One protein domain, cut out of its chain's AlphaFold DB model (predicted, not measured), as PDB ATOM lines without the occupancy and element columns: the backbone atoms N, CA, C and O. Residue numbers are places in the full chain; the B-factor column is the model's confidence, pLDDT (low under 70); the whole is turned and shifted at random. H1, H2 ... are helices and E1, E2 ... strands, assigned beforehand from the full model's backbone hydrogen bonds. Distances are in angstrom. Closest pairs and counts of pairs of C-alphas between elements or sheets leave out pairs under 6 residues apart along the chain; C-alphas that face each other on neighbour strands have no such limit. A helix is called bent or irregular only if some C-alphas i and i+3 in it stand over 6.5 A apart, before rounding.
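Overview. This is residues 35 to 115 of the 118 residues of an uncharacterized protein of Araneus ventricosus (UniProt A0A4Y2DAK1). Three helices, H1, H2 and H3, follow one another as the three sides of a U round a small core, the hairpin of strands E1 and E2, with H4 leading straight into E1. The U is loosely built: no helix touches another, and residues 35 to 42 of H1 stick out. The printed part has 81 residues, in the order H1 H2 H3 H4 E1 E2; the two-stranded sheet is antiparallel and the class is mostly helix. It is compact, with a radius of gyration of the C-alphas of 13.5 A and spans of 38 by 31 by 18 A.

Arrangement. Start with H1, residues 35 to 49, whose Ile 43 has its C-alpha 7.7 A from that of Gln 104 in E1, residues 101 to 104, their closest pair. Next, H2, residues 54 to 64, is apart from H1; its closest C-alpha pair with E2, residues 107 to 110, is Arg 61 and Leu 107, 5.7 A. H3, residues 68 to 79, is close to but not clearly touching H2, about perpendicular at 87 degrees, with the C-alphas of Gln 64 and Cys 70 closest at 5.5 A. Look at Val 77 and Ser 102 for the closest C-alphas of H3 and E1, 6.1 A. H4, residues 92 to 100, is near H3. In the hairpin, N 102 and O 109 are 2.9 A apart, within hydrogen-bond range. Every O i to N i+4 pair is within range in H1, H2 and H3; H4 has 1 of 5, and 4 of 6 O i to N i+3 pairs.

Along the chain. Find C-alpha 35 at (30.271, 27.277, -0.845); from there H1 runs 20.9 A to Ser 49. H2 spans 15.2 A, H3 16.2 A and H4 14.5 A; H4 is irregular, with C-alphas 96 and 99 8.1 A apart. E1 covers 9.8 A and E2 10.0 A, ending at C-alpha 110, (14.625, 10.669, 0.856).

Size, cuts and confidence. The C-alphas of Ala 37 and Lys 85 are the two farthest apart, 39.0 A. The printed part has no cut. The link from H3 to H4, residues 80 to 91, is long. Mean pLDDT of the printed part is 92.9, and no printed residue is under 70.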
ATOM      1  N   LEU A  35      30.852  28.536  -1.312       81.25
ATOM      2  CA  LEU A  35      30.271  27.277  -0.845       81.25
ATOM      3  C   LEU A  35      28.739  27.330  -0.864       81.25
ATOM      4  O   LEU A  35      28.103  26.345  -1.217       81.25
ATOM      5  N   GLU A  36      28.147  28.479  -0.529       83.75
ATOM      6  CA  GLU A  36      26.698  28.691  -0.663       83.75
ATOM      7  C   GLU A  36      26.234  28.511  -2.095       83.75
ATOM      8  O   GLU A  36      25.305  27.755  -2.345       83.75
ATOM      9  N   ALA A  37      26.925  29.154  -3.039       86.31
ATOM     10  CA  ALA A  37      26.581  29.055  -4.448       86.31
ATOM     11  C   ALA A  37      26.680  27.609  -4.962       86.31
ATOM     12  O   ALA A  37      25.839  27.183  -5.752       86.31
ATOM     13  N   GLU A  38      27.675  26.838  -4.507       87.12
ATOM     14  CA  GLU A  38      27.789  25.411  -4.836       87.12
ATOM     15  C   GLU A  38      26.655  24.576  -4.224       87.12
ATOM     16  O   GLU A  38      26.090  23.719  -4.908       87.12
ATOM     17  N   ILE A  39      26.292  24.835  -2.963       85.94
ATOM     18  CA  ILE A  39      25.172  24.163  -2.287       85.94
ATOM     19  C   ILE A  39      23.854  24.473  -3.005       85.94
ATOM     20  O   ILE A  39      23.099  23.554  -3.321       85.94
ATOM     21  N   ASP A  40      23.599  25.739  -3.320       86.69
ATOM     22  CA  ASP A  40      22.392  26.173  -4.020       86.69
ATOM     23  C   ASP A  40      22.321  25.574  -5.428       86.69
ATOM     24  O   ASP A  40      21.273  25.071  -5.836       86.69
ATOM     25  N   ALA A  41      23.438  25.552  -6.164       87.50
ATOM     26  CA  ALA A  41      23.512  24.909  -7.473       87.50
ATOM     27  C   ALA A  41      23.224  23.402  -7.385       87.50
ATOM     28  O   ALA A  41      22.537  22.848  -8.247       87.50
ATOM     29  N   PHE A  42      23.701  22.735  -6.333       86.25
ATOM     30  CA  PHE A  42      23.415  21.324  -6.093       86.25
ATOM     31  C   PHE A  42      21.932  21.079  -5.780       86.25
ATOM     32  O   PHE A  42      21.335  20.165  -6.353       86.25
ATOM     33  N   ILE A  43      21.311  21.913  -4.940       83.44
ATOM     34  CA  ILE A  43      19.868  21.848  -4.655       83.44
ATOM     35  C   ILE A  43      19.071  22.060  -5.947       83.44
ATOM     36  O   ILE A  43      18.217  21.239  -6.281       83.44
ATOM     37  N   GLN A  44      19.400  23.090  -6.733       85.38
ATOM     38  CA  GLN A  44      18.748  23.361  -8.018       85.38
ATOM     39  C   GLN A  44      18.905  22.202  -9.007       85.38
ATOM     40  O   GLN A  44      17.954  21.863  -9.715       85.38
ATOM     41  N   MET A  45      20.076  21.561  -9.054       86.50
ATOM     42  CA  MET A  45      20.307  20.372  -9.875       86.50
ATOM     43  C   MET A  45      19.395  19.215  -9.445       86.50
ATOM     44  O   MET A  45      18.777  18.586 -10.301       86.50
ATOM     45  N   ILE A  46      19.259  18.953  -8.140       81.56
ATOM     46  CA  ILE A  46      18.345  17.916  -7.641       81.56
ATOM     47  C   ILE A  46      16.908  18.259  -8.030       81.56
ATOM     48  O   ILE A  46      16.266  17.452  -8.705       81.56
ATOM     49  N   THR A  47      16.425  19.453  -7.677       80.38
ATOM     50  CA  THR A  47      15.038  19.872  -7.923       80.38
ATOM     51  C   THR A  47      14.693  19.863  -9.418       80.38
ATOM     52  O   THR A  47      13.622  19.389  -9.793       80.38
ATOM     53  N   SER A  48      15.601  20.318 -10.291       83.38
ATOM     54  CA  SER A  48      15.396  20.329 -11.753       83.38
ATOM     55  C   SER A  48      15.500  18.947 -12.406       83.38
ATOM     56  O   SER A  48      14.914  18.729 -13.464       83.38
ATOM     57  N   SER A  49      16.207  18.000 -11.779       84.75
ATOM     58  CA  SER A  49      16.339  16.621 -12.270       84.75
ATOM     59  C   SER A  49      15.138  15.727 -11.942       84.75
ATOM     60  O   SER A  49      15.049  14.602 -12.446       84.75
ATOM     61  N   LEU A  50      14.209  16.198 -11.101       85.62
ATOM     62  CA  LEU A  50      13.018  15.437 -10.743       85.62
ATOM     63  C   LEU A  50      12.158  15.191 -11.992       85.62
ATOM     64  O   LEU A  50      11.820  16.138 -12.702       85.62
ATOM     65  N   PRO A  51      11.732  13.942 -12.261       85.12
ATOM     66  CA  PRO A  51      10.931  13.605 -13.436       85.12
ATOM     67  C   PRO A  51       9.449  13.984 -13.238       85.12
ATOM     68  O   PRO A  51       8.549  13.162 -13.413       85.12
ATOM     69  N   ALA A  52       9.180  15.222 -12.824       86.44
ATOM     70  CA  ALA A  52       7.847  15.753 -12.572       86.44
ATOM     71  C   ALA A  52       7.757  17.212 -13.029       86.44
ATOM     72  O   ALA A  52       8.703  17.983 -12.897       86.44
ATOM     73  N   SER A  53       6.598  17.608 -13.559       90.50
ATOM     74  CA  SER A  53       6.351  19.017 -13.868       90.50
ATOM     75  C   SER A  53       6.206  19.836 -12.584       90.50
ATOM     76  O   SER A  53       5.798  19.305 -11.550       90.50
ATOM     77  N   SER A  54       6.458  21.145 -12.667       89.75
ATOM     78  CA  SER A  54       6.253  22.084 -11.553       89.75
ATOM     79  C   SER A  54       4.866  21.937 -10.921       89.75
ATOM     80  O   SER A  54       4.758  21.748  -9.715       89.75
ATOM     81  N   ARG A  55       3.817  21.876 -11.750       94.12
ATOM     82  CA  ARG A  55       2.439  21.638 -11.297       94.12
ATOM     83  C   ARG A  55       2.298  20.348 -10.484       94.12
ATOM     84  O   ARG A  55       1.636  20.356  -9.452       94.12
ATOM     85  N   ARG A  56       2.901  19.239 -10.929       94.06
ATOM     86  CA  ARG A  56       2.836  17.970 -10.183       94.06
ATOM     87  C   ARG A  56       3.596  18.043  -8.861       94.06
ATOM     88  O   ARG A  56       3.167  17.418  -7.897       94.06
ATOM     89  N   LEU A  57       4.696  18.792  -8.809       93.62
ATOM     90  CA  LEU A  57       5.423  19.037  -7.563       93.62
ATOM     91  C   LEU A  57       4.582  19.867  -6.586       93.62
ATOM     92  O   LEU A  57       4.527  19.530  -5.408       93.62
ATOM     93  N   ASP A  58       3.868  20.886  -7.065       94.75
ATOM     94  CA  ASP A  58       2.964  21.689  -6.230       94.75
ATOM     95  C   ASP A  58       1.789  20.865  -5.686       94.75
ATOM     96  O   ASP A  58       1.449  20.966  -4.506       94.75
ATOM     97  N   GLU A  59       1.209  19.994  -6.515       95.56
ATOM     98  CA  GLU A  59       0.192  19.029  -6.082       95.56
ATOM     99  C   GLU A  59       0.747  18.100  -4.988       95.56
ATOM    100  O   GLU A  59       0.106  17.918  -3.954       95.56
ATOM    101  N   LEU A  60       1.963  17.568  -5.163       95.50
ATOM    102  CA  LEU A  60       2.613  16.715  -4.163       95.50
ATOM    103  C   LEU A  60       2.877  17.452  -2.848       95.50
ATOM    104  O   LEU A  60       2.588  16.887  -1.795       95.50
ATOM    105  N   ARG A  61       3.345  18.707  -2.883       95.44
ATOM    106  CA  ARG A  61       3.487  19.542  -1.674       95.44
ATOM    107  C   ARG A  61       2.155  19.678  -0.947       95.44
ATOM    108  O   ARG A  61       2.086  19.483   0.262       95.44
ATOM    109  N   ALA A  62       1.085  19.979  -1.682       96.75
ATOM    110  CA  ALA A  62      -0.241  20.159  -1.102       96.75
ATOM    111  C   ALA A  62      -0.794  18.873  -0.468       96.75
ATOM    112  O   ALA A  62      -1.497  18.951   0.540       96.75
ATOM    113  N   VAL A  63      -0.489  17.702  -1.039       97.31
ATOM    114  CA  VAL A  63      -0.879  16.405  -0.465       97.31
ATOM    115  C   VAL A  63       0.005  16.053   0.737       97.31
ATOM    116  O   VAL A  63      -0.534  15.711   1.784       97.31
ATOM    117  N   GLN A  64       1.330  16.224   0.649       97.38
ATOM    118  CA  GLN A  64       2.258  16.014   1.774       97.38
ATOM    119  C   GLN A  64       1.906  16.884   2.986       97.38
ATOM    120  O   GLN A  64       1.949  16.412   4.116       97.38
ATOM    121  N   LEU A  65       1.500  18.136   2.761       96.25
ATOM    122  CA  LEU A  65       1.064  19.044   3.824       96.25
ATOM    123  C   LEU A  65      -0.185  18.560   4.565       96.25
ATOM    124  O   LEU A  65      -0.432  19.013   5.678       96.25
ATOM    125  N   LYS A  66      -0.990  17.677   3.969       96.88
ATOM    126  CA  LYS A  66      -2.224  17.144   4.567       96.88
ATOM    127  C   LYS A  66      -2.056  15.732   5.123       96.88
ATOM    128  O   LYS A  66      -2.859  15.334   5.959       96.88
ATOM    129  N   ASP A  67      -1.047  14.996   4.665       97.94
ATOM    130  CA  ASP A  67      -0.754  13.645   5.134       97.94
ATOM    131  C   ASP A  67      -0.090  13.664   6.516       97.94
ATOM    132  O   ASP A  67       0.943  14.303   6.726       97.94
ATOM    133  N   GLU A  68      -0.673  12.933   7.466       97.38
ATOM    134  CA  GLU A  68      -0.222  12.918   8.861       97.38
ATOM    135  C   GLU A  68       1.213  12.380   8.993       97.38
ATOM    136  O   GLU A  68       2.009  12.897   9.782       97.38
ATOM    137  N   THR A  69       1.573  11.372   8.192       97.31
ATOM    138  CA  THR A  69       2.920  10.789   8.229       97.31
ATOM    139  C   THR A  69       3.952  11.805   7.742       97.31
ATOM    140  O   THR A  69       4.968  12.025   8.404       97.31
ATOM    141  N   CYS A  70       3.678  12.479   6.624       97.75
ATOM    142  CA  CYS A  70       4.535  13.521   6.068       97.75
ATOM    143  C   CYS A  70       4.668  14.725   7.007       97.75
ATOM    144  O   CYS A  70       5.777  15.241   7.168       97.75
ATOM    145  N   GLN A  71       3.586  15.148   7.666       97.50
ATOM    146  CA  GLN A  71       3.630  16.213   8.673       97.50
ATOM    147  C   GLN A  71       4.562  15.848   9.837       97.50
ATOM    148  O   GLN A  71       5.459  16.624  10.168       97.50
ATOM    149  N   LYS A  72       4.419  14.645  10.418       97.19
ATOM    150  CA  LYS A  72       5.282  14.197  11.527       97.19
ATOM    151  C   LYS A  72       6.743  14.052  11.108       97.19
ATOM    152  O   LYS A  72       7.633  14.470  11.843       97.19
ATOM    153  N   LEU A  73       7.004  13.501   9.922       97.50
ATOM    154  CA  LEU A  73       8.366  13.398   9.394       97.50
ATOM    155  C   LEU A  73       8.989  14.774   9.152       97.50
ATOM    156  O   LEU A  73      10.149  14.975   9.499       97.50
ATOM    157  N   THR A  74       8.224  15.724   8.612       97.38
ATOM    158  CA  THR A  74       8.663  17.118   8.442       97.38
ATOM    159  C   THR A  74       9.050  17.722   9.789       97.38
ATOM    160  O   THR A  74      10.129  18.297   9.925       97.38
ATOM    161  N   ASP A  75       8.226  17.510  10.814       97.44
ATOM    162  CA  ASP A  75       8.513  17.946  12.178       97.44
ATOM    163  C   ASP A  75       9.799  17.321  12.737       97.44
ATOM    164  O   ASP A  75      10.620  18.035  13.311       97.44
ATOM    165  N   TYR A  76      10.027  16.021  12.532       97.25
ATOM    166  CA  TYR A  76      11.263  15.352  12.958       97.25
ATOM    167  C   TYR A  76      12.501  15.849  12.210       97.25
ATOM    168  O   TYR A  76      13.569  15.969  12.809       97.25
ATOM    169  N   VAL A  77      12.381  16.171  10.922       96.94
ATOM    170  CA  VAL A  77      13.490  16.753  10.153       96.94
ATOM    171  C   VAL A  77      13.845  18.143  10.686       96.94
ATOM    172  O   VAL A  77      15.023  18.443  10.859       96.94
ATOM    173  N   LEU A  78      12.846  18.980  10.981       95.31
ATOM    174  CA  LEU A  78      13.062  20.368  11.404       95.31
ATOM    175  C   LEU A  78      13.452  20.506  12.882       95.31
ATOM    176  O   LEU A  78      14.244  21.381  13.228       95.31
ATOM    177  N   LYS A  79      12.889  19.672  13.762       96.00
ATOM    178  CA  LYS A  79      13.063  19.759  15.227       96.00
ATOM    179  C   LYS A  79      14.048  18.725  15.777       96.00
ATOM    180  O   LYS A  79      14.444  18.814  16.935       96.00
ATOM    181  N   GLY A  80      14.455  17.764  14.951       94.56
ATOM    182  CA  GLY A  80      15.255  16.613  15.349       94.56
ATOM    183  C   GLY A  80      14.401  15.370  15.600       94.56
ATOM    184  O   GLY A  80      13.245  15.437  16.023       94.56
ATOM    185  N   TYR A  81      14.993  14.208  15.334       95.62
ATOM    186  CA  TYR A  81      14.343  12.922  15.559       95.62
ATOM    187  C   TYR A  81      14.319  12.576  17.059       95.62
ATOM    188  O   TYR A  81      15.356  12.702  17.718       95.62
ATOM    189  N   PRO A  82      13.185  12.079  17.593       95.31
ATOM    190  CA  PRO A  82      13.115  11.554  18.958       95.31
ATOM    191  C   PRO A  82      13.911  10.247  19.067       95.31
ATOM    192  O   PRO A  82      14.423   9.751  18.066       95.31
ATOM    193  N   SER A  83      14.026   9.638  20.251       96.19
ATOM    194  CA  SER A  83      14.666   8.320  20.345       96.19
ATOM    195  C   SER A  83      13.816   7.239  19.662       96.19
ATOM    196  O   SER A  83      12.600   7.367  19.561       96.19
ATOM    197  N   LYS A  84      14.425   6.115  19.249       94.56
ATOM    198  CA  LYS A  84      13.728   5.035  18.513       94.56
ATOM    199  C   LYS A  84      12.427   4.565  19.181       94.56
ATOM    200  O   LYS A  84      11.510   4.144  18.487       94.56
ATOM    201  N   LYS A  85      12.374   4.580  20.516       95.31
ATOM    202  CA  LYS A  85      11.219   4.111  21.299       95.31
ATOM    203  C   LYS A  85      10.062   5.112  21.321       95.31
ATOM    204  O   LYS A  85       8.943   4.718  21.613       95.31
ATOM    205  N   GLU A  86      10.351   6.376  21.043       95.88
ATOM    206  CA  GLU A  86       9.417   7.507  21.094       95.88
ATOM    207  C   GLU A  86       8.940   7.921  19.696       95.88
ATOM    208  O   GLU A  86       8.132   8.836  19.554       95.88
ATOM    209  N   VAL A  87       9.452   7.267  18.652       97.12
ATOM    210  CA  VAL A  87       9.020   7.485  17.272       97.12
ATOM    211  C   VAL A  87       7.583   7.024  17.127       97.12
ATOM    212  O   VAL A  87       7.247   5.891  17.473       97.12
ATOM    213  N   ASP A  88       6.762   7.896  16.558       97.31
ATOM    214  CA  ASP A  88       5.381   7.584  16.234       97.31
ATOM    215  C   ASP A  88       5.284   6.353  15.318       97.31
ATOM    216  O   ASP A  88       6.109   6.158  14.419       97.31
ATOM    217  N   THR A  89       4.261   5.523  15.512       96.31
ATOM    218  CA  THR A  89       4.069   4.292  14.734       96.31
ATOM    219  C   THR A  89       3.942   4.561  13.236       96.31
ATOM    220  O   THR A  89       4.433   3.753  12.446       96.31
ATOM    221  N   LEU A  90       3.388   5.713  12.837       95.81
ATOM    222  CA  LEU A  90       3.326   6.149  11.437       95.81
ATOM    223  C   LEU A  90       4.722   6.384  10.844       95.81
ATOM    224  O   LEU A  90       4.975   6.107   9.674       95.81
ATOM    225  N   CYS A  91       5.654   6.867  11.665       96.38
ATOM    226  CA  CYS A  91       7.019   7.192  11.260       96.38
ATOM    227  C   CYS A  91       8.005   6.030  11.457       96.38
ATOM    228  O   CYS A  91       9.132   6.088  10.960       96.38
ATOM    229  N   ALA A  92       7.609   4.960  12.152       95.50
ATOM    230  CA  ALA A  92       8.468   3.813  12.433       95.50
ATOM    231  C   ALA A  92       9.132   3.191  11.179       95.50
ATOM    232  O   ALA A  92      10.330   2.892  11.254       95.50
ATOM    233  N   PRO A  93       8.452   3.061  10.014       94.81
ATOM    234  CA  PRO A  93       9.076   2.542   8.789       94.81
ATOM    235  C   PRO A  93      10.253   3.390   8.284       94.81
ATOM    236  O   PRO A  93      11.156   2.880   7.626       94.81
ATOM    237  N   TYR A  94      10.269   4.679   8.620       95.75
ATOM    238  CA  TYR A  94      11.262   5.647   8.161       95.75
ATOM    239  C   TYR A  94      12.478   5.744   9.087       95.75
ATOM    240  O   TYR A  94      13.501   6.312   8.706       95.75
ATOM    241  N   TRP A  95      12.413   5.162  10.290       95.88
ATOM    242  CA  TRP A  95      13.450   5.315  11.313       95.88
ATOM    243  C   TRP A  95      14.847   4.886  10.846       95.88
ATOM    244  O   TRP A  95      15.845   5.535  11.173       95.88
ATOM    245  N   GLN A  96      14.934   3.796  10.078       95.69
ATOM    246  CA  GLN A  96      16.219   3.264   9.614       95.69
ATOM    247  C   GLN A  96      16.921   4.206   8.631       95.69
ATOM    248  O   GLN A  96      18.141   4.318   8.671       95.69
ATOM    249  N   ASN A  97      16.157   4.935   7.815       95.44
ATOM    250  CA  ASN A  97      16.676   5.859   6.807       95.44
ATOM    251  C   ASN A  97      16.511   7.331   7.208       95.44
ATOM    252  O   ASN A  97      16.633   8.204   6.359       95.44
ATOM    253  N   ARG A  98      16.254   7.632   8.488       96.12
ATOM    254  CA  ARG A  98      15.959   8.994   8.975       96.12
ATOM    255  C   ARG A  98      16.993  10.054   8.588       96.12
ATOM    256  O   ARG A  98      16.630  11.192   8.344       96.12
ATOM    257  N   TYR A  99      18.268   9.676   8.488       95.19
ATOM    258  CA  TYR A  99      19.352  10.589   8.107       95.19
ATOM    259  C   TYR A  99      19.420  10.879   6.603       95.19
ATOM    260  O   TYR A  99      20.153  11.767   6.186       95.19
ATOM    261  N   GLU A 100      18.672  10.137   5.789       96.62
ATOM    262  CA  GLU A 100      18.489  10.428   4.365       96.62
ATOM    263  C   GLU A 100      17.254  11.303   4.118       96.62
ATOM    264  O   GLU A 100      17.032  11.729   2.984       96.62
ATOM    265  N   ILE A 101      16.419  11.530   5.139       97.06
ATOM    266  CA  ILE A 101      15.163  12.264   5.000       97.06
ATOM    267  C   ILE A 101      15.427  13.749   5.218       97.06
ATOM    268  O   ILE A 101      16.039  14.149   6.205       97.06
ATOM    269  N   SER A 102      14.972  14.565   4.276       95.75
ATOM    270  CA  SER A 102      15.162  16.013   4.297       95.75
ATOM    271  C   SER A 102      13.957  16.728   3.700       95.75
ATOM    272  O   SER A 102      13.122  16.112   3.037       95.75
ATOM    273  N   VAL A 103      13.866  18.033   3.942       94.62
ATOM    274  CA  VAL A 103      12.885  18.909   3.299       94.62
ATOM    275  C   VAL A 103      13.636  19.819   2.334       94.62
ATOM    276  O   VAL A 103      14.535  20.543   2.754       94.62
ATOM    277  N   GLN A 104      13.277  19.775   1.052       90.12
ATOM    278  CA  GLN A 104      13.867  20.595  -0.013       90.12
ATOM    279  C   GLN A 104      12.747  21.335  -0.742       90.12
ATOM    280  O   GLN A 104      11.798  20.703  -1.197       90.12
ATOM    281  N   ASP A 105      12.813  22.666  -0.815       88.12
ATOM    282  CA  ASP A 105      11.767  23.506  -1.423       88.12
ATOM    283  C   ASP A 105      10.342  23.140  -0.955       88.12
ATOM    284  O   ASP A 105       9.406  23.032  -1.753       88.12
ATOM    285  N   GLY A 106      10.185  22.877   0.349       91.38
ATOM    286  CA  GLY A 106       8.915  22.483   0.971       91.38
ATOM    287  C   GLY A 106       8.435  21.062   0.646       91.38
ATOM    288  O   GLY A 106       7.304  20.723   0.979       91.38
ATOM    289  N   LEU A 107       9.262  20.244  -0.004       94.19
ATOM    290  CA  LEU A 107       8.963  18.865  -0.371       94.19
ATOM    291  C   LEU A 107       9.747  17.901   0.525       94.19
ATOM    292  O   LEU A 107      10.957  18.049   0.699       94.19
ATOM    293  N   LEU A 108       9.070  16.900   1.079       96.50
ATOM    294  CA  LEU A 108       9.706  15.854   1.873       96.50
ATOM    295  C   LEU A 108      10.369  14.819   0.947       96.50
ATOM    296  O   LEU A 108       9.719  14.211   0.089       96.50
ATOM    297  N   MET A 109      11.669  14.621   1.144       94.69
ATOM    298  CA  MET A 109      12.567  13.861   0.278       94.69
ATOM    299  C   MET A 109      13.292  12.768   1.064       94.69
ATOM    300  O   MET A 109      13.596  12.944   2.240       94.69
ATOM    301  N   ARG A 110      13.644  11.663   0.396       94.69
ATOM    302  CA  ARG A 110      14.625  10.669   0.856       94.69
ATOM    303  C   ARG A 110      15.771  10.594  -0.150       94.69
ATOM    304  O   ARG A 110      15.602  10.057  -1.250       94.69
ATOM    305  N   GLY A 111      16.929  11.144   0.203       91.44
ATOM    306  CA  GLY A 111      18.001  11.399  -0.758       91.44
ATOM    307  C   GLY A 111      17.484  12.265  -1.913       91.44
ATOM    308  O   GLY A 111      16.962  13.347  -1.685       91.44
ATOM    309  N   CYS A 112      17.563  11.761  -3.149       89.62
ATOM    310  CA  CYS A 112      17.083  12.460  -4.355       89.62
ATOM    311  C   CYS A 112      15.670  12.027  -4.805       89.62
ATOM    312  O   CYS A 112      15.320  12.180  -5.973       89.62
ATOM    313  N   ARG A 113      14.874  11.397  -3.931       90.94
ATOM    314  CA  ARG A 113      13.536  10.876  -4.268       90.94
ATOM    315  C   ARG A 113      12.464  11.519  -3.402       90.94
ATOM    316  O   ARG A 113      12.664  11.681  -2.205       90.94
ATOM    317  N   ILE A 114      11.308  11.797  -3.995       93.81
ATOM    318  CA  ILE A 114      10.138  12.333  -3.292       93.81
ATOM    319  C   ILE A 114       9.510  11.225  -2.442       93.81
ATOM    320  O   ILE A 114       9.303  10.113  -2.936       93.81
ATOM    321  N   ILE A 115       9.193  11.515  -1.178       95.19
ATOM    322  CA  ILE A 115       8.360  10.625  -0.362       95.19
ATOM    323  C   ILE A 115       6.910  10.796  -0.813       95.19
ATOM    324  O   ILE A 115       6.355  11.888  -0.744       95.19
TER     325      ILE A 115